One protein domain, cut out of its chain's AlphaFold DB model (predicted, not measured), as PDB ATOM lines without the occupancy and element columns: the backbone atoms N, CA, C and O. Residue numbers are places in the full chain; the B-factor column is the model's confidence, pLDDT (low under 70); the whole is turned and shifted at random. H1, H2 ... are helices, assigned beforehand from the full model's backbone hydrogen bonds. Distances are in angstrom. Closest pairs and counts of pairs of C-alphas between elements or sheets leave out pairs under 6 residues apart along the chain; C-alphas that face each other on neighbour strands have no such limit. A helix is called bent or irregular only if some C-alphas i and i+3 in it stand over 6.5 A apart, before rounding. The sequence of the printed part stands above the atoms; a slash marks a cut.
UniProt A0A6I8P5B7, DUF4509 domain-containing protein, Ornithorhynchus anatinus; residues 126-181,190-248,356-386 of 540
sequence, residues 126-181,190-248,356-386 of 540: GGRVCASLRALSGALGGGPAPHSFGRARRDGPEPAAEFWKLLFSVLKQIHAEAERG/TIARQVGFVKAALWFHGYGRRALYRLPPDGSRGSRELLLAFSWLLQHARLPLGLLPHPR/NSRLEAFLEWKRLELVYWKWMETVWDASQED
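What this domain is: This is residues 126 to 181, 190 to 248 and 356 to 386 of the 540 residues of the protein "DUF4509 domain-containing protein" of Ornithorhynchus anatinus (UniProt A0A6I8P5B7). Two helices, H3 and H6, run side by side through the middle of a helical body, and other helices pack on them, mostly crossed: H4 on H3, H5 on H6, H2 across the first parts of both, and H9 on another side of H6. H1 and H8 pair beyond this core, with H1 joined to it through H2 and H9, while short H7 packs on H3. The printed part has 146 residues with nine named helices, H1 to H9 in order along the chain, and no named strand; its class is all helix. It is compact, with a radius of gyration of the C-alphas of 14.6 A and spans of 45 by 38 by 24 A.

Where its parts are: H1 holds residues 126 to 139, 20.0 A long, from C-alpha 126 at (27.347, 16.322, 31.994). H2 holds residues 146 to 152. H3, the longest, holds residues 157 to 176, 28.6 A; it is neither bent nor irregular, but only just: C-alphas 158 and 161 are 6.3 A apart. H4 holds residues 191 to 205, 21.0 A, and H5 residues 210 to 213. H6 holds residues 223 to 236, 19.7 A, from C-alpha 223 at (28.444, 29.508, 17.361). H7 holds residues 239 to 243. H8 holds residues 356 to 367, 16.7 A, and H9 residues 369 to 384, 23.0 A, ending with C-alpha 384 at (40.573, 32.458, 25.199).

How they stand to each other: H3 and H6 are the hubs, touching four helices each. They touch each other at a shallow tilt of 28 degrees, the same way, closest at the C-alphas of Ala 160 and Ser 223, 4.3 A. H4 touches H3 at a steep tilt of 58 degrees, closest at C-alphas 168 and 198, 5.7 A. H5 touches H6, closest at C-alphas 212 and 225, 5.9 A. H7 touches H3, closest at C-alphas 174 and 242, 6.9 A. H2 touches H6, closest at C-alphas 152 and 223, 4.7 A. H9 touches H6 at a steep tilt of 44 degrees, opposite ways, closest at C-alphas 224 and 379, 7.3 A. H1 touches H2, about perpendicular at 81 degrees, closest at C-alphas 133 and 146, 5.4 A. H1 touches H9, closest at C-alphas 129 and 371, 6.1 A. H8 touches H1, opposite ways at a tilt of 36 degrees, only just steep, closest at C-alphas 139 and 358, 4.4 A. H1 is apart from H3 and H6. Every O i to N i+4 pair is within hydrogen-bond range in H1, H2, H4, H6, H7 and H8, against 14 of 16 in H3 and 11 of 12 in H9; H5 is too short for such a pair.

The domain as a whole: The C-alphas farthest apart, those of Gly 181 and Glu 385, are 46.9 A apart. Residues 182 to 189 are not printed, with 23.5 A between C-alphas 181 and 190; residues 249 to 355 are not printed, with 11.3 A between C-alphas 248 and 356. Of the links printed whole, none is long. The mean pLDDT of the printed part is 79.7; residue 126, residues 175 to 181, residues 236 to 248 and residue 386 are under 70.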
ATOM      1  N   GLY A 126      27.970  16.129  33.310       67.81
ATOM      2  CA  GLY A 126      27.347  16.322  31.994       67.81
ATOM      3  C   GLY A 126      25.822  16.163  32.001       67.81
ATOM      4  O   GLY A 126      25.124  16.933  31.348       67.81
ATOM      5  N   GLY A 127      25.284  15.235  32.804       82.38
ATOM      6  CA  GLY A 127      23.835  15.052  32.943       82.38
ATOM      7  C   GLY A 127      23.098  16.298  33.455       82.38
ATOM      8  O   GLY A 127      22.040  16.636  32.926       82.38
ATOM      9  N   ARG A 128      23.666  17.022  34.433       86.50
ATOM     10  CA  ARG A 128      23.038  18.236  34.993       86.50
ATOM     11  C   ARG A 128      23.151  19.441  34.055       86.50
ATOM     12  O   ARG A 128      22.219  20.235  33.998       86.50
ATOM     13  N   VAL A 129      24.234  19.540  33.279       86.56
ATOM     14  CA  VAL A 129      24.380  20.553  32.215       86.56
ATOM     15  C   VAL A 129      23.374  20.300  31.085       86.56
ATOM     16  O   VAL A 129      22.657  21.206  30.678       86.56
ATOM     17  N   CYS A 130      23.223  19.055  30.623       87.56
ATOM     18  CA  CYS A 130      22.202  18.720  29.624       87.56
ATOM     19  C   CYS A 130      20.767  18.977  30.122       87.56
ATOM     20  O   CYS A 130      19.898  19.315  29.319       87.56
ATOM     21  N   ALA A 131      20.512  18.839  31.430       88.31
ATOM     22  CA  ALA A 131      19.233  19.198  32.038       88.31
ATOM     23  C   ALA A 131      19.005  20.721  32.060       88.31
ATOM     24  O   ALA A 131      17.948  21.164  31.613       88.31
ATOM     25  N   SER A 132      19.991  21.522  32.487       90.56
ATOM     26  CA  SER A 132      19.856  22.988  32.524       90.56
ATOM     27  C   SER A 132      19.656  23.580  31.126       90.56
ATOM     28  O   SER A 132      18.771  24.408  30.930       90.56
ATOM     29  N   LEU A 133      20.390  23.087  30.127       88.81
ATOM     30  CA  LEU A 133      20.251  23.514  28.732       88.81
ATOM     31  C   LEU A 133      18.898  23.118  28.121       88.81
ATOM     32  O   LEU A 133      18.325  23.888  27.349       88.81
ATOM     33  N   ARG A 134      18.342  21.953  28.489       89.25
ATOM     34  CA  ARG A 134      16.988  21.551  28.073       89.25
ATOM     35  C   ARG A 134      15.924  22.449  28.703       89.25
ATOM     36  O   ARG A 134      15.037  22.910  27.992       89.25
ATOM     37  N   ALA A 135      16.029  22.709  30.006       87.62
ATOM     38  CA  ALA A 135      15.111  23.581  30.732       87.62
ATOM     39  C   ALA A 135      15.128  25.013  30.162       87.62
ATOM     40  O   ALA A 135      14.074  25.589  29.906       87.62
ATOM     41  N   LEU A 136      16.315  25.540  29.835       87.25
ATOM     42  CA  LEU A 136      16.474  26.841  29.182       87.25
ATOM     43  C   LEU A 136      15.818  26.886  27.791       87.25
ATOM     44  O   LEU A 136      15.072  27.815  27.496       87.25
ATOM     45  N   SER A 137      16.040  25.869  26.952       86.62
ATOM     46  CA  SER A 137      15.415  25.770  25.622       86.62
ATOM     47  C   SER A 137      13.877  25.684  25.701       86.62
ATOM     48  O   SER A 137      13.171  26.313  24.908       86.62
ATOM     49  N   GLY A 138      13.347  24.989  26.718       84.44
ATOM     50  CA  GLY A 138      11.913  24.950  27.030       84.44
ATOM     51  C   GLY A 138      11.352  26.301  27.491       84.44
ATOM     52  O   GLY A 138      10.329  26.742  26.972       84.44
ATOM     53  N   ALA A 139      12.046  26.999  28.396       82.81
ATOM     54  CA  ALA A 139      11.645  28.311  28.913       82.81
ATOM     55  C   ALA A 139      11.525  29.376  27.805       82.81
ATOM     56  O   ALA A 139      10.597  30.182  27.803       82.81
ATOM     57  N   LEU A 140      12.437  29.339  26.827       77.69
ATOM     58  CA  LEU A 140      12.430  30.218  25.648       77.69
ATOM     59  C   LEU A 140      11.304  29.878  24.651       77.69
ATOM     60  O   LEU A 140      11.040  30.653  23.731       77.69
ATOM     61  N   GLY A 141      10.616  28.746  24.837       71.94
ATOM     62  CA  GLY A 141       9.517  28.313  23.980       71.94
ATOM     63  C   GLY A 141       9.934  27.558  22.722       71.94
ATOM     64  O   GLY A 141       9.169  27.555  21.759       71.94
ATOM     65  N   GLY A 142      11.125  26.953  22.729       70.56
ATOM     66  CA  GLY A 142      11.737  26.289  21.582       70.56
ATOM     67  C   GLY A 142      13.040  26.973  21.169       70.56
ATOM     68  O   GLY A 142      13.051  28.131  20.757       70.56
ATOM     69  N   GLY A 143      14.143  26.237  21.258       72.75
ATOM     70  CA  GLY A 143      15.480  26.688  20.879       72.75
ATOM     71  C   GLY A 143      16.395  25.511  20.522       72.75
ATOM     72  O   GLY A 143      15.916  24.377  20.434       72.75
ATOM     73  N   PRO A 144      17.707  25.748  20.328       78.56
ATOM     74  CA  PRO A 144      18.678  24.694  20.045       78.56
ATOM     75  C   PRO A 144      18.602  23.546  21.060       78.56
ATOM     76  O   PRO A 144      18.320  23.738  22.249       78.56
ATOM     77  N   ALA A 145      18.863  22.328  20.590       79.31
ATOM     78  CA  ALA A 145      18.889  21.146  21.442       79.31
ATOM     79  C   ALA A 145      20.143  21.145  22.348       79.31
ATOM     80  O   ALA A 145      21.165  21.735  21.985       79.31
ATOM     81  N   PRO A 146      20.150  20.436  23.498       80.12
ATOM     82  CA  PRO A 146      21.309  20.403  24.402       80.12
ATOM     83  C   PRO A 146      22.629  19.959  23.744       80.12
ATOM     84  O   PRO A 146      23.702  20.384  24.169       80.12
ATOM     85  N   HIS A 147      22.575  19.151  22.675       78.44
ATOM     86  CA  HIS A 147      23.766  18.806  21.891       78.44
ATOM     87  C   HIS A 147      24.301  19.973  21.054       78.44
ATOM     88  O   HIS A 147      25.513  20.083  20.889       78.44
ATOM     89  N   SER A 148      23.437  20.860  20.558       82.38
ATOM     90  CA  SER A 148      23.824  22.019  19.750       82.38
ATOM     91  C   SER A 148      24.582  23.044  20.584       82.38
ATOM     92  O   SER A 148      25.595  23.556  20.128       82.38
ATOM     93  N   PHE A 149      24.194  23.252  21.848       81.94
ATOM     94  CA  PHE A 149      24.994  23.989  22.837       81.94
ATOM     95  C   PHE A 149      26.389  23.359  23.044       81.94
ATOM     96  O   PHE A 149      27.402  24.056  23.045       81.94
ATOM     97  N   GLY A 150      26.460  22.028  23.165       82.12
ATOM     98  CA  GLY A 150      27.726  21.295  23.301       82.12
ATOM     99  C   GLY A 150      28.626  21.350  22.057       82.12
ATOM    100  O   GLY A 150      29.851  21.355  22.191       82.12
ATOM    101  N   ARG A 151      28.038  21.427  20.856       81.94
ATOM    102  CA  ARG A 151      28.747  21.660  19.584       81.94
ATOM    103  C   ARG A 151      29.135  23.134  19.404       81.94
ATOM    104  O   ARG A 151      30.222  23.403  18.905       81.94
ATOM    105  N   ALA A 152      28.312  24.073  19.875       82.31
ATOM    106  CA  ALA A 152      28.584  25.509  19.844       82.31
ATOM    107  C   ALA A 152      29.776  25.907  20.725       82.31
ATOM    108  O   ALA A 152      30.571  26.746  20.322       82.31
ATOM    109  N   ARG A 153      29.999  25.230  21.865       83.25
ATOM    110  CA  ARG A 153      31.250  25.376  22.641       83.25
ATOM    111  C   ARG A 153      32.515  25.087  21.806       83.25
ATOM    112  O   ARG A 153      33.576  25.593  22.141       83.25
ATOM    113  N   ARG A 154      32.410  24.290  20.734       79.62
ATOM    114  CA  ARG A 154      33.506  23.941  19.803       79.62
ATOM    115  C   ARG A 154      33.470  24.748  18.494       79.62
ATOM    116  O   ARG A 154      34.027  24.308  17.497       79.62
ATOM    117  N   ASP A 155      32.736  25.860  18.488       80.50
ATOM    118  CA  ASP A 155      32.567  26.812  17.379       80.50
ATOM    119  C   ASP A 155      32.158  26.209  16.011       80.50
ATOM    120  O   ASP A 155      32.436  26.756  14.943       80.50
ATOM    121  N   GLY A 156      31.454  25.069  16.031       73.06
ATOM    122  CA  GLY A 156      31.012  24.378  14.818       73.06
ATOM    123  C   GLY A 156      30.032  25.205  13.959       73.06
ATOM    124  O   GLY A 156      29.253  25.995  14.506       73.06
ATOM    125  N   PRO A 157      30.007  25.004  12.625       70.56
ATOM    126  CA  PRO A 157      29.165  25.787  11.713       70.56
ATOM    127  C   PRO A 157      27.675  25.410  11.780       70.56
ATOM    128  O   PRO A 157      26.815  26.280  11.703       70.56
ATOM    129  N   GLU A 158      27.357  24.126  11.975       76.06
ATOM    130  CA  GLU A 158      25.978  23.611  12.052       76.06
ATOM    131  C   GLU A 158      25.148  24.305  13.163       76.06
ATOM    132  O   GLU A 158      24.085  24.843  12.843       76.06
ATOM    133  N   PRO A 159      25.620  24.420  14.425       80.06
ATOM    134  CA  PRO A 159      24.900  25.178  15.451       80.06
ATOM    135  C   PRO A 159      24.761  26.678  15.168       80.06
ATOM    136  O   PRO A 159      23.844  27.297  15.705       80.06
ATOM    137  N   ALA A 160      25.637  27.299  14.366       83.06
ATOM    138  CA  ALA A 160      25.622  28.756  14.184       83.06
ATOM    139  C   ALA A 160      24.272  29.234  13.624       83.06
ATOM    140  O   ALA A 160      23.690  30.190  14.140       83.06
ATOM    141  N   ALA A 161      23.710  28.499  12.661       83.81
ATOM    142  CA  ALA A 161      22.395  28.783  12.096       83.81
ATOM    143  C   ALA A 161      21.240  28.624  13.109       83.81
ATOM    144  O   ALA A 161      20.240  29.334  12.998       83.81
ATOM    145  N   GLU A 162      21.353  27.732  14.101       84.38
ATOM    146  CA  GLU A 162      20.375  27.628  15.198       84.38
ATOM    147  C   GLU A 162      20.491  28.821  16.158       84.38
ATOM    148  O   GLU A 162      19.478  29.407  16.542       84.38
ATOM    149  N   PHE A 163      21.715  29.227  16.505       86.06
ATOM    150  CA  PHE A 163      21.957  30.336  17.432       86.06
ATOM    151  C   PHE A 163      21.618  31.714  16.844       86.06
ATOM    152  O   PHE A 163      21.053  32.537  17.563       86.06
ATOM    153  N   TRP A 164      21.864  31.966  15.552       88.31
ATOM    154  CA  TRP A 164      21.375  33.191  14.897       88.31
ATOM    155  C   TRP A 164      19.844  33.255  14.894       88.31
ATOM    156  O   TRP A 164      19.287  34.299  15.231       88.31
ATOM    157  N   LYS A 165      19.151  32.143  14.597       86.94
ATOM    158  CA  LYS A 165      17.678  32.070  14.649       86.94
ATOM    159  C   LYS A 165      17.137  32.264  16.068       86.94
ATOM    160  O   LYS A 165      16.132  32.951  16.231       86.94
ATOM    161  N   LEU A 166      17.805  31.706  17.082       86.62
ATOM    162  CA  LEU A 166      17.461  31.903  18.493       86.62
ATOM    163  C   LEU A 166      17.616  33.368  18.910       86.62
ATOM    164  O   LEU A 166      16.685  33.952  19.455       86.62
ATOM    165  N   LEU A 167      18.776  33.975  18.647       87.31
ATOM    166  CA  LEU A 167      19.022  35.378  18.978       87.31
ATOM    167  C   LEU A 167      18.049  36.296  18.235       87.31
ATOM    168  O   LEU A 167      17.505  37.215  18.839       87.31
ATOM    169  N   PHE A 168      17.771  36.014  16.961       85.94
ATOM    170  CA  PHE A 168      16.785  36.746  16.177       85.94
ATOM    171  C   PHE A 168      15.376  36.627  16.770       85.94
ATOM    172  O   PHE A 168      14.726  37.650  16.970       85.94
ATOM    173  N   SER A 169      14.900  35.425  17.113       82.94
ATOM    174  CA  SER A 169      13.553  35.243  17.672       82.94
ATOM    175  C   SER A 169      13.412  35.821  19.085       82.94
ATOM    176  O   SER A 169      12.364  36.378  19.412       82.94
ATOM    177  N   VAL A 170      14.463  35.749  19.908       80.50
ATOM    178  CA  VAL A 170      14.543  36.373  21.238       80.50
ATOM    179  C   VAL A 170      14.523  37.896  21.127       80.50
ATOM    180  O   VAL A 170      13.659  38.548  21.711       80.50
ATOM    181  N   LEU A 171      15.428  38.480  20.337       81.06
ATOM    182  CA  LEU A 171      15.517  39.932  20.178       81.06
ATOM    183  C   LEU A 171      14.269  40.481  19.480       81.06
ATOM    184  O   LEU A 171      13.760  41.520  19.893       81.06
ATOM    185  N   LYS A 172      13.705  39.779  18.491       79.94
ATOM    186  CA  LYS A 172      12.444  40.189  17.860       79.94
ATOM    187  C   LYS A 172      11.268  40.122  18.838       79.94
ATOM    188  O   LYS A 172      10.443  41.022  18.793       79.94
ATOM    189  N   GLN A 173      11.209  39.161  19.767       74.00
ATOM    190  CA  GLN A 173      10.185  39.152  20.828       74.00
ATOM    191  C   GLN A 173      10.312  40.349  21.784       74.00
ATOM    192  O   GLN A 173       9.307  41.000  22.061       74.00
ATOM    193  N   ILE A 174      11.530  40.686  22.221       71.44
ATOM    194  CA  ILE A 174      11.793  41.834  23.112       71.44
ATOM    195  C   ILE A 174      11.362  43.154  22.460       71.44
ATOM    196  O   ILE A 174      10.696  43.966  23.094       71.44
ATOM    197  N   HIS A 175      11.699  43.371  21.185       68.81
ATOM    198  CA  HIS A 175      11.370  44.623  20.493       68.81
ATOM    199  C   HIS A 175       9.934  44.641  19.920       68.81
ATOM    200  O   HIS A 175       9.338  45.711  19.808       68.81
ATOM    201  N   ALA A 176       9.314  43.485  19.633       61.59
ATOM    202  CA  ALA A 176       7.911  43.403  19.194       61.59
ATOM    203  C   ALA A 176       6.905  43.845  20.271       61.59
ATOM    204  O   ALA A 176       5.770  44.197  19.952       61.59
ATOM    205  N   GLU A 177       7.314  43.895  21.540       49.56
ATOM    206  CA  GLU A 177       6.548  44.539  22.611       49.56
ATOM    207  C   GLU A 177       6.281  46.035  22.347       49.56
ATOM    208  O   GLU A 177       5.261  46.547  22.811       49.56
ATOM    209  N   ALA A 178       7.157  46.715  21.594       44.19
ATOM    210  CA  ALA A 178       7.007  48.115  21.189       44.19
ATOM    211  C   ALA A 178       6.278  48.286  19.837       44.19
ATOM    212  O   ALA A 178       5.619  49.299  19.615       44.19
ATOM    213  N   GLU A 179       6.346  47.290  18.948       40.84
ATOM    214  CA  GLU A 179       5.801  47.338  17.578       40.84
ATOM    215  C   GLU A 179       4.350  46.822  17.452       40.84
ATOM    216  O   GLU A 179       3.865  46.614  16.345       40.84
ATOM    217  N   ARG A 180       3.587  46.661  18.548       45.78
ATOM    218  CA  ARG A 180       2.181  46.173  18.497       45.78
ATOM    219  C   ARG A 180       1.189  47.082  17.738       45.78
ATOM    220  O   ARG A 180       0.018  46.735  17.633       45.78
ATOM    221  N   GLY A 181       1.636  48.240  17.245       38.25
ATOM    222  CA  GLY A 181       0.891  49.126  16.340       38.25
ATOM    223  C   GLY A 181       1.326  49.056  14.866       38.25
ATOM    224  O   GLY A 181       0.736  49.751  14.041       38.25
ATOM    225  N   THR A 190      15.889  37.779   4.679       80.06
ATOM    226  CA  THR A 190      17.092  37.036   4.274       80.06
ATOM    227  C   THR A 190      18.062  36.866   5.444       80.06
ATOM    228  O   THR A 190      18.132  37.721   6.326       80.06
ATOM    229  N   ILE A 191      18.854  35.788   5.444       80.69
ATOM    230  CA  ILE A 191      19.766  35.454   6.559       80.69
ATOM    231  C   ILE A 191      20.680  36.644   6.906       80.69
ATOM    232  O   ILE A 191      20.772  37.015   8.072       80.69
ATOM    233  N   ALA A 192      21.226  37.337   5.902       82.62
ATOM    234  CA  ALA A 192      22.020  38.553   6.095       82.62
ATOM    235  C   ALA A 192      21.263  39.707   6.791       82.62
ATOM    236  O   ALA A 192      21.863  40.443   7.573       82.62
ATOM    237  N   ARG A 193      19.945  39.858   6.568       82.56
ATOM    238  CA  ARG A 193      19.101  40.822   7.301       82.56
ATOM    239  C   ARG A 193      18.883  40.388   8.751       82.56
ATOM    240  O   ARG A 193      19.016  41.225   9.637       82.56
ATOM    241  N   GLN A 194      18.638  39.100   9.005       84.44
ATOM    242  CA  GLN A 194      18.505  38.566  10.368       84.44
ATOM    243  C   GLN A 194      19.812  38.734  11.164       84.44
ATOM    244  O   GLN A 194      19.792  39.226  12.291       84.44
ATOM    245  N   VAL A 195      20.958  38.407  10.557       86.62
ATOM    246  CA  VAL A 195      22.303  38.606  11.126       86.62
ATOM    247  C   VAL A 195      22.584  40.092  11.375       86.62
ATOM    248  O   VAL A 195      23.056  40.454  12.453       86.62
ATOM    249  N   GLY A 196      22.249  40.967  10.419       84.50
ATOM    250  CA  GLY A 196      22.366  42.420  10.568       84.50
ATOM    251  C   GLY A 196      21.521  42.973  11.719       84.50
ATOM    252  O   GLY A 196      22.040  43.718  12.550       84.50
ATOM    253  N   PHE A 197      20.256  42.552  11.826       85.56
ATOM    254  CA  PHE A 197      19.364  42.910  12.933       85.56
ATOM    255  C   PHE A 197      19.908  42.430  14.282       85.56
ATOM    256  O   PHE A 197      19.980  43.220  15.220       85.56
ATOM    257  N   VAL A 198      20.344  41.169  14.385       87.00
ATOM    258  CA  VAL A 198      20.902  40.619  15.632       87.00
ATOM    259  C   VAL A 198      22.164  41.373  16.054       87.00
ATOM    260  O   VAL A 198      22.279  41.721  17.227       87.00
ATOM    261  N   LYS A 199      23.075  41.699  15.123       87.25
ATOM    262  CA  LYS A 199      24.251  42.538  15.417       87.25
ATOM    263  C   LYS A 199      23.844  43.939  15.888       87.25
ATOM    264  O   LYS A 199      24.329  44.382  16.924       87.25
ATOM    265  N   ALA A 200      22.945  44.623  15.178       82.81
ATOM    266  CA  ALA A 200      22.506  45.975  15.534       82.81
ATOM    267  C   ALA A 200      21.777  46.025  16.890       82.81
ATOM    268  O   ALA A 200      22.013  46.928  17.691       82.81
ATOM    269  N   ALA A 201      20.936  45.031  17.183       82.31
ATOM    270  CA  ALA A 201      20.247  44.916  18.462       82.31
ATOM    271  C   ALA A 201      21.218  44.568  19.606       82.31
ATOM    272  O   ALA A 201      21.157  45.195  20.660       82.31
ATOM    273  N   LEU A 202      22.160  43.636  19.413       84.69
ATOM    274  CA  LEU A 202      23.200  43.346  20.411       84.69
ATOM    275  C   LEU A 202      24.092  44.564  20.692       84.69
ATOM    276  O   LEU A 202      24.436  44.801  21.849       84.69
ATOM    277  N   TRP A 203      24.397  45.371  19.672       83.88
ATOM    278  CA  TRP A 203      25.096  46.647  19.835       83.88
ATOM    279  C   TRP A 203      24.273  47.644  20.659       83.88
ATOM    280  O   TRP A 203      24.788  48.199  21.624       83.88
ATOM    281  N   PHE A 204      22.982  47.814  20.343       78.94
ATOM    282  CA  PHE A 204      22.064  48.685  21.091       78.94
ATOM    283  C   PHE A 204      21.936  48.295  22.573       78.94
ATOM    284  O   PHE A 204      21.922  49.169  23.436       78.94
ATOM    285  N   HIS A 205      21.897  46.995  22.886       76.00
ATOM    286  CA  HIS A 205      21.898  46.514  24.275       76.00
ATOM    287  C   HIS A 205      23.270  46.660  24.967       76.00
ATOM    288  O   HIS A 205      23.328  46.657  26.194       76.00
ATOM    289  N   GLY A 206      24.364  46.831  24.213       81.12
ATOM    290  CA  GLY A 206      25.708  47.118  24.737       81.12
ATOM    291  C   GLY A 206      26.712  45.956  24.700       81.12
ATOM    292  O   GLY A 206      27.695  45.977  25.443       81.12
ATOM    293  N   TYR A 207      26.504  44.931  23.866       83.31
ATOM    294  CA  TYR A 207      27.428  43.794  23.756       83.31
ATOM    295  C   TYR A 207      28.719  44.166  23.004       83.31
ATOM    296  O   TYR A 207      28.729  44.289  21.780       83.31
ATOM    297  N   GLY A 208      29.834  44.315  23.726       78.62
ATOM    298  CA  GLY A 208      31.073  44.905  23.192       78.62
ATOM    299  C   GLY A 208      32.088  43.977  22.496       78.62
ATOM    300  O   GLY A 208      33.108  44.478  22.018       78.62
ATOM    301  N   ARG A 209      31.897  42.647  22.428       82.44
ATOM    302  CA  ARG A 209      32.943  41.755  21.866       82.44
ATOM    303  C   ARG A 209      33.053  41.888  20.342       82.44
ATOM    304  O   ARG A 209      32.213  41.393  19.593       82.44
ATOM    305  N   ARG A 210      34.161  42.490  19.884       83.75
ATOM    306  CA  ARG A 210      34.511  42.711  18.463       83.75
ATOM    307  C   ARG A 210      34.455  41.442  17.592       83.75
ATOM    308  O   ARG A 210      34.197  41.555  16.395       83.75
ATOM    309  N   ALA A 211      34.661  40.255  18.170       84.00
ATOM    310  CA  ALA A 211      34.606  38.972  17.464       84.00
ATOM    311  C   ALA A 211      33.244  38.714  16.786       84.00
ATOM    312  O   ALA A 211      33.209  38.391  15.601       84.00
ATOM    313  N   LEU A 212      32.127  38.962  17.484       86.94
ATOM    314  CA  LEU A 212      30.771  38.787  16.946       86.94
ATOM    315  C   LEU A 212      30.516  39.663  15.706       86.94
ATOM    316  O   LEU A 212      29.944  39.215  14.710       86.94
ATOM    317  N   TYR A 213      30.952  40.922  15.744       85.62
ATOM    318  CA  TYR A 213      30.718  41.868  14.649       85.62
ATOM    319  C   TYR A 213      31.509  41.503  13.387       85.62
ATOM    320  O   TYR A 213      31.007  41.721  12.283       85.62
ATOM    321  N   ARG A 214      32.669  40.848  13.546       85.31
ATOM    322  CA  ARG A 214      33.502  40.301  12.460       85.31
ATOM    323  C   ARG A 214      32.950  39.018  11.814       85.31
ATOM    324  O   ARG A 214      33.482  38.602  10.791       85.31
ATOM    325  N   LEU A 215      31.907  38.384  12.366       85.75
ATOM    326  CA  LEU A 215      31.333  37.159  11.784       85.75
ATOM    327  C   LEU A 215      30.706  37.407  10.392       85.75
ATOM    328  O   LEU A 215      30.137  38.485  10.186       85.75
ATOM    329  N   PRO A 216      30.731  36.429   9.461       81.94
ATOM    330  CA  PRO A 216      30.125  36.568   8.134       81.94
ATOM    331  C   PRO A 216      28.622  36.912   8.170       81.94
ATOM    332  O   PRO A 216      27.920  36.486   9.095       81.94
ATOM    333  N   PRO A 217      28.091  37.628   7.159       77.75
ATOM    334  CA  PRO A 217      26.656  37.909   7.043       77.75
ATOM    335  C   PRO A 217      25.818  36.644   6.784       77.75
ATOM    336  O   PRO A 217      24.619  36.642   7.046       77.75
ATOM    337  N   ASP A 218      26.440  35.559   6.318       78.88
ATOM    338  CA  ASP A 218      25.777  34.306   5.928       78.88
ATOM    339  C   ASP A 218      25.324  33.446   7.121       78.88
ATOM    340  O   ASP A 218      24.716  32.392   6.943       78.88
ATOM    341  N   GLY A 219      25.653  33.855   8.351       76.88
ATOM    342  CA  GLY A 219      25.254  33.164   9.580       76.88
ATOM    343  C   GLY A 219      25.928  31.801   9.822       76.88
ATOM    344  O   GLY A 219      25.529  31.063  10.719       76.88
ATOM    345  N   SER A 220      26.949  31.451   9.039       78.25
ATOM    346  CA  SER A 220      27.527  30.100   8.958       78.25
ATOM    347  C   SER A 220      28.636  29.781   9.974       78.25
ATOM    348  O   SER A 220      29.139  28.659   9.987       78.25
ATOM    349  N   ARG A 221      29.061  30.746  10.802       79.12
ATOM    350  CA  ARG A 221      30.191  30.621  11.750       79.12
ATOM    351  C   ARG A 221      29.944  31.402  13.047       79.12
ATOM    352  O   ARG A 221      29.089  32.287  13.078       79.12
ATOM    353  N   GLY A 222      30.738  31.109  14.082       82.88
ATOM    354  CA  GLY A 222      30.752  31.847  15.353       82.88
ATOM    355  C   GLY A 222      29.736  31.360  16.385       82.88
ATOM    356  O   GLY A 222      29.214  32.167  17.149       82.88
ATOM    357  N   SER A 223      29.409  30.066  16.408       87.62
ATOM    358  CA  SER A 223      28.444  29.508  17.361       87.62
ATOM    359  C   SER A 223      28.879  29.646  18.827       87.62
ATOM    360  O   SER A 223      28.010  29.820  19.683       87.62
ATOM    361  N   ARG A 224      30.186  29.690  19.123       89.12
ATOM    362  CA  ARG A 224      30.717  30.002  20.465       89.12
ATOM    363  C   ARG A 224      30.484  31.468  20.829       89.12
ATOM    364  O   ARG A 224      29.980  31.757  21.912       89.12
ATOM    365  N   GLU A 225      30.758  32.391  19.907       88.75
ATOM    366  CA  GLU A 225      30.512  33.831  20.101       88.75
ATOM    367  C   GLU A 225      29.026  34.172  20.239       88.75
ATOM    368  O   GLU A 225      28.662  35.041  21.030       88.75
ATOM    369  N   LEU A 226      28.154  33.470  19.513       89.88
ATOM    370  CA  LEU A 226      26.702  33.631  19.617       89.88
ATOM    371  C   LEU A 226      26.162  33.066  20.932       89.88
ATOM    372  O   LEU A 226      25.280  33.669  21.538       89.88
ATOM    373  N   LEU A 227      26.711  31.944  21.406       90.94
ATOM    374  CA  LEU A 227      26.423  31.394  22.729       90.94
ATOM    375  C   LEU A 227      26.883  32.351  23.845       90.94
ATOM    376  O   LEU A 227      26.152  32.558  24.815       90.94
ATOM    377  N   LEU A 228      28.042  32.997  23.685       90.31
ATOM    378  CA  LEU A 228      28.536  34.012  24.617       90.31
ATOM    379  C   LEU A 228      27.678  35.290  24.582       90.31
ATOM    380  O   LEU A 228      27.268  35.755  25.645       90.31
ATOM    381  N   ALA A 229      27.267  35.779  23.408       89.88
ATOM    382  CA  ALA A 229      26.316  36.889  23.285       89.88
ATOM    383  C   ALA A 229      24.930  36.567  23.883       89.88
ATOM    384  O   ALA A 229      24.341  37.391  24.586       89.88
ATOM    385  N   PHE A 230      24.425  35.352  23.658       88.31
ATOM    386  CA  PHE A 230      23.167  34.867  24.228       88.31
ATOM    387  C   PHE A 230      23.230  34.763  25.761       88.31
ATOM    388  O   PHE A 230      22.329  35.243  26.445       88.31
ATOM    389  N   SER A 231      24.305  34.191  26.313       88.44
ATOM    390  CA  SER A 231      24.512  34.103  27.765       88.44
ATOM    391  C   SER A 231      24.704  35.483  28.411       88.44
ATOM    392  O   SER A 231      24.173  35.750  29.487       88.44
ATOM    393  N   TRP A 232      25.372  36.413  27.722       89.25
ATOM    394  CA  TRP A 232      25.501  37.793  28.172       89.25
ATOM    395  C   TRP A 232      24.134  38.494  28.234       89.25
ATOM    396  O   TRP A 232      23.825  39.112  29.256       89.25
ATOM    397  N   LEU A 233      23.279  38.329  27.212       84.62
ATOM    398  CA  LEU A 233      21.891  38.809  27.247       84.62
ATOM    399  C   LEU A 233      21.105  38.167  28.397       84.62
ATOM    400  O   LEU A 233      20.389  38.872  29.107       84.62
ATOM    401  N   LEU A 234      21.240  36.848  28.595       82.88
ATOM    402  CA  LEU A 234      20.548  36.080  29.639       82.88
ATOM    403  C   LEU A 234      20.767  36.691  31.033       82.88
ATOM    404  O   LEU A 234      19.815  36.799  31.805       82.88
ATOM    405  N   GLN A 235      21.992  37.158  31.294       81.94
ATOM    406  CA  GLN A 235      22.366  37.888  32.505       81.94
ATOM    407  C   GLN A 235      21.866  39.347  32.514       81.94
ATOM    408  O   GLN A 235      21.288  39.788  33.506       81.94
ATOM    409  N   HIS A 236      22.085  40.111  31.437       68.06
ATOM    410  CA  HIS A 236      21.887  41.571  31.432       68.06
ATOM    411  C   HIS A 236      20.436  41.997  31.188       68.06
ATOM    412  O   HIS A 236      19.883  42.785  31.950       68.06
ATOM    413  N   ALA A 237      19.790  41.447  30.160       59.88
ATOM    414  CA  ALA A 237      18.422  41.796  29.775       59.88
ATOM    415  C   ALA A 237      17.356  41.100  30.645       59.88
ATOM    416  O   ALA A 237      16.169  41.146  30.324       59.88
ATOM    417  N   ARG A 238      17.777  40.387  31.708       62.56
ATOM    418  CA  ARG A 238      16.951  39.454  32.493       62.56
ATOM    419  C   ARG A 238      16.101  38.548  31.587       62.56
ATOM    420  O   ARG A 238      14.935  38.321  31.902       62.56
ATOM    421  N   LEU A 239      16.667  38.059  30.469       60.91
ATOM    422  CA  LEU A 239      15.906  37.491  29.337       60.91
ATOM    423  C   LEU A 239      14.709  36.623  29.737       60.91
ATOM    424  O   LEU A 239      13.643  36.849  29.176       60.91
ATOM    425  N   PRO A 240      14.807  35.667  30.683       57.22
ATOM    426  CA  PRO A 240      13.667  34.822  30.996       57.22
ATOM    427  C   PRO A 240      12.492  35.621  31.562       57.22
ATOM    428  O   PRO A 240      11.371  35.351  31.186       57.22
ATOM    429  N   LEU A 241      12.715  36.656  32.375       55.81
ATOM    430  CA  LEU A 241      11.645  37.517  32.898       55.81
ATOM    431  C   LEU A 241      11.039  38.449  31.831       55.81
ATOM    432  O   LEU A 241       9.903  38.879  31.998       55.81
ATOM    433  N   GLY A 242      11.773  38.754  30.753       58.03
ATOM    434  CA  GLY A 242      11.272  39.530  29.607       58.03
ATOM    435  C   GLY A 242      10.664  38.686  28.475       58.03
ATOM    436  O   GLY A 242       9.917  39.213  27.655       58.03
ATOM    437  N   LEU A 243      10.988  37.389  28.421       57.69
ATOM    438  CA  LEU A 243      10.488  36.407  27.445       57.69
ATOM    439  C   LEU A 243       9.429  35.465  28.029       57.69
ATOM    440  O   LEU A 243       8.661  34.873  27.266       57.69
ATOM    441  N   LEU A 244       9.359  35.339  29.361       57.34
ATOM    442  CA  LEU A 244       8.140  34.936  30.045       57.34
ATOM    443  C   LEU A 244       7.047  35.848  29.495       57.34
ATOM    444  O   LEU A 244       7.188  37.074  29.571       57.34
ATOM    445  N   PRO A 245       5.996  35.288  28.883       52.59
ATOM    446  CA  PRO A 245       4.987  36.118  28.272       52.59
ATOM    447  C   PRO A 245       4.378  37.013  29.347       52.59
ATOM    448  O   PRO A 245       3.891  36.533  30.371       52.59
ATOM    449  N   HIS A 246       4.363  38.323  29.082       52.22
ATOM    450  CA  HIS A 246       3.313  39.177  29.620       52.22
ATOM    451  C   HIS A 246       2.001  38.430  29.372       52.22
ATOM    452  O   HIS A 246       1.710  38.205  28.192       52.22
ATOM    453  N   PRO A 247       1.301  37.975  30.431       48.53
ATOM    454  CA  PRO A 247       0.395  36.837  30.339       48.53
ATOM    455  C   PRO A 247      -0.582  37.080  29.201       48.53
ATOM    456  O   PRO A 247      -1.292  38.083  29.209       48.53
ATOM    457  N   ARG A 248      -0.568  36.235  28.166       45.72
ATOM    458  CA  ARG A 248      -1.432  36.482  26.999       45.72
ATOM    459  C   ARG A 248      -2.873  36.149  27.355       45.72
ATOM    460  O   ARG A 248      -3.791  36.816  26.892       45.72
ATOM    461  N   ASN A 356       2.297  28.018  30.952       84.81
ATOM    462  CA  ASN A 356       2.647  27.265  32.157       84.81
ATOM    463  C   ASN A 356       3.824  26.302  31.917       84.81
ATOM    464  O   ASN A 356       4.778  26.302  32.689       84.81
ATOM    465  N   SER A 357       3.847  25.577  30.792       85.56
ATOM    466  CA  SER A 357       4.985  24.711  30.429       85.56
ATOM    467  C   SER A 357       6.309  25.489  30.339       85.56
ATOM    468  O   SER A 357       7.364  24.986  30.730       85.56
ATOM    469  N   ARG A 358       6.272  26.742  29.855       81.81
ATOM    470  CA  ARG A 358       7.440  27.642  29.827       81.81
ATOM    471  C   ARG A 358       7.832  28.124  31.226       81.81
ATOM    472  O   ARG A 358       9.024  28.182  31.521       81.81
ATOM    473  N   LEU A 359       6.858  28.450  32.080       83.50
ATOM    474  CA  LEU A 359       7.077  28.835  33.482       83.50
ATOM    475  C   LEU A 359       7.728  27.698  34.283       83.50
ATOM    476  O   LEU A 359       8.727  27.925  34.962       83.50
ATOM    477  N   GLU A 360       7.232  26.469  34.154       87.06
ATOM    478  CA  GLU A 360       7.807  25.280  34.795       87.06
ATOM    479  C   GLU A 360       9.238  25.005  34.309       87.06
ATOM    480  O   GLU A 360      10.150  24.819  35.120       87.06
ATOM    481  N   ALA A 361       9.473  25.068  32.992       88.06
ATOM    482  CA  ALA A 361      10.811  24.936  32.415       88.06
ATOM    483  C   ALA A 361      11.768  26.054  32.879       88.06
ATOM    484  O   ALA A 361      12.947  25.794  33.131       88.06
ATOM    485  N   PHE A 362      11.277  27.284  33.060       85.69
ATOM    486  CA  PHE A 362      12.055  28.389  33.624       85.69
ATOM    487  C   PHE A 362      12.413  28.161  35.099       85.69
ATOM    488  O   PHE A 362      13.564  28.377  35.486       85.69
ATOM    489  N   LEU A 363      11.470  27.687  35.919       87.44
ATOM    490  CA  LEU A 363      11.719  27.362  37.327       87.44
ATOM    491  C   LEU A 363      12.750  26.232  37.473       87.44
ATOM    492  O   LEU A 363      13.640  26.320  38.322       87.44
ATOM    493  N   GLU A 364      12.694  25.208  36.618       89.69
ATOM    494  CA  GLU A 364      13.704  24.145  36.598       89.69
ATOM    495  C   GLU A 364      15.065  24.643  36.088       89.69
ATOM    496  O   GLU A 364      16.099  24.290  36.660       89.69
ATOM    497  N   TRP A 365      15.103  25.543  35.095       89.69
ATOM    498  CA  TRP A 365      16.358  26.204  34.719       89.69
ATOM    499  C   TRP A 365      16.942  27.005  35.888       89.69
ATOM    500  O   TRP A 365      18.137  26.893  36.153       89.69
ATOM    501  N   LYS A 366      16.118  27.747  36.641       88.69
ATOM    502  CA  LYS A 366      16.573  28.520  37.807       88.69
ATOM    503  C   LYS A 366      17.150  27.650  38.924       88.69
ATOM    504  O   LYS A 366      18.184  28.007  39.484       88.69
ATOM    505  N   ARG A 367      16.586  26.466  39.187       91.00
ATOM    506  CA  ARG A 367      17.187  25.467  40.104       91.00
ATOM    507  C   ARG A 367      18.566  24.973  39.643       91.00
ATOM    508  O   ARG A 367      19.358  24.503  40.460       91.00
ATOM    509  N   LEU A 368      18.857  25.067  38.346       91.25
ATOM    510  CA  LEU A 368      20.098  24.614  37.715       91.25
ATOM    511  C   LEU A 368      20.981  25.773  37.207       91.25
ATOM    512  O   LEU A 368      21.973  25.528  36.519       91.25
ATOM    513  N   GLU A 369      20.672  27.020  37.566       90.19
ATOM    514  CA  GLU A 369      21.332  28.224  37.044       90.19
ATOM    515  C   GLU A 369      22.845  28.226  37.323       90.19
ATOM    516  O   GLU A 369      23.651  28.437  36.420       90.19
ATOM    517  N   LEU A 370      23.254  27.854  38.541       91.31
ATOM    518  CA  LEU A 370      24.670  27.703  38.907       91.31
ATOM    519  C   LEU A 370      25.394  26.589  38.124       91.31
ATOM    520  O   LEU A 370      26.614  26.628  37.996       91.31
ATOM    521  N   VAL A 371      24.670  25.592  37.602       92.25
ATOM    522  CA  VAL A 371      25.243  24.535  36.747       92.25
ATOM    523  C   VAL A 371      25.429  25.042  35.316       92.25
ATOM    524  O   VAL A 371      26.388  24.659  34.653       92.25
ATOM    525  N   TYR A 372      24.536  25.918  34.847       90.88
ATOM    526  CA  TYR A 372      24.684  26.604  33.565       90.88
ATOM    527  C   TYR A 372      25.866  27.585  33.583       90.88
ATOM    528  O   TYR A 372      26.730  27.491  32.716       90.88
ATOM    529  N   TRP A 373      25.972  28.458  34.592       93.38
ATOM    530  CA  TRP A 373      27.064  29.442  34.656       93.38
ATOM    531  C   TRP A 373      28.449  28.791  34.790       93.38
ATOM    532  O   TRP A 373      29.343  29.127  34.020       93.38
ATOM    533  N   LYS A 374      28.596  27.755  35.629       92.12
ATOM    534  CA  LYS A 374      29.848  26.973  35.722       92.12
ATOM    535  C   LYS A 374      30.209  26.197  34.455       92.12
ATOM    536  O   LYS A 374      31.351  25.789  34.273       92.12
ATOM    537  N   TRP A 375      29.245  25.954  33.570       92.81
ATOM    538  CA  TRP A 375      29.532  25.426  32.239       92.81
ATOM    539  C   TRP A 375      29.921  26.543  31.261       92.81
ATOM    540  O   TRP A 375      30.835  26.338  30.464       92.81
ATOM    541  N   MET A 376      29.290  27.718  31.356       92.50
ATOM    542  CA  MET A 376      29.632  28.904  30.562       92.50
ATOM    543  C   MET A 376      31.047  29.427  30.838       92.50
ATOM    544  O   MET A 376      31.693  29.859  29.890       92.50
ATOM    545  N   GLU A 377      31.560  29.309  32.067       89.12
ATOM    546  CA  GLU A 377      32.988  29.505  32.389       89.12
ATOM    547  C   GLU A 377      33.861  28.688  31.415       89.12
ATOM    548  O   GLU A 377      34.605  29.250  30.619       89.12
ATOM    549  N   THR A 378      33.608  27.380  31.292       90.50
ATOM    550  CA  THR A 378      34.363  26.511  30.368       90.50
ATOM    551  C   THR A 378      34.161  26.823  28.872       90.50
ATOM    552  O   THR A 378      34.928  26.345  28.032       90.50
ATOM    553  N   VAL A 379      33.120  27.583  28.501       87.81
ATOM    554  CA  VAL A 379      32.912  28.111  27.135       87.81
ATOM    555  C   VAL A 379      33.728  29.389  26.923       87.81
ATOM    556  O   VAL A 379      34.253  29.592  25.831       87.81
ATOM    557  N   TRP A 380      33.842  30.223  27.959       85.75
ATOM    558  CA  TRP A 380      34.676  31.420  27.967       85.75
ATOM    559  C   TRP A 380      36.160  31.067  27.897       85.75
ATOM    560  O   TRP A 380      36.838  31.568  27.001       85.75
ATOM    561  N   ASP A 381      36.632  30.154  28.750       87.31
ATOM    562  CA  ASP A 381      38.020  29.669  28.769       87.31
ATOM    563  C   ASP A 381      38.414  29.140  27.383       87.31
ATOM    564  O   ASP A 381      39.356  29.621  26.758       87.31
ATOM    565  N   ALA A 382      37.570  28.274  26.812       83.81
ATOM    566  CA  ALA A 382      37.732  27.744  25.461       83.81
ATOM    567  C   ALA A 382      37.593  28.799  24.340       83.81
ATOM    568  O   ALA A 382      37.800  28.460  23.182       83.81
ATOM    569  N   SER A 383      37.209  30.050  24.627       80.75
ATOM    570  CA  SER A 383      37.263  31.184  23.678       80.75
ATOM    571  C   SER A 383      38.519  32.052  23.840       80.75
ATOM    572  O   SER A 383      38.778  32.907  22.998       80.75
ATOM    573  N   GLN A 384      39.282  31.830  24.913       76.56
ATOM    574  CA  GLN A 384      40.573  32.458  25.199       76.56
ATOM    575  C   GLN A 384      41.747  31.519  24.853       76.56
ATOM    576  O   GLN A 384      42.828  32.000  24.529       76.56
ATOM    577  N   GLU A 385      41.530  30.199  24.908       71.81
ATOM    578  CA  GLU A 385      42.496  29.148  24.536       71.81
ATOM    579  C   GLU A 385      42.694  28.982  23.017       71.81
ATOM    580  O   GLU A 385      43.710  28.428  22.601       71.81
ATOM    581  N   ASP A 386      41.748  29.433  22.184       60.56
ATOM    582  CA  ASP A 386      41.858  29.342  20.722       60.56
ATOM    583  C   ASP A 386      42.976  30.277  20.217       60.56
ATOM    584  O   ASP A 386      42.827  31.503  20.305       60.56
TER     585      ASP A 386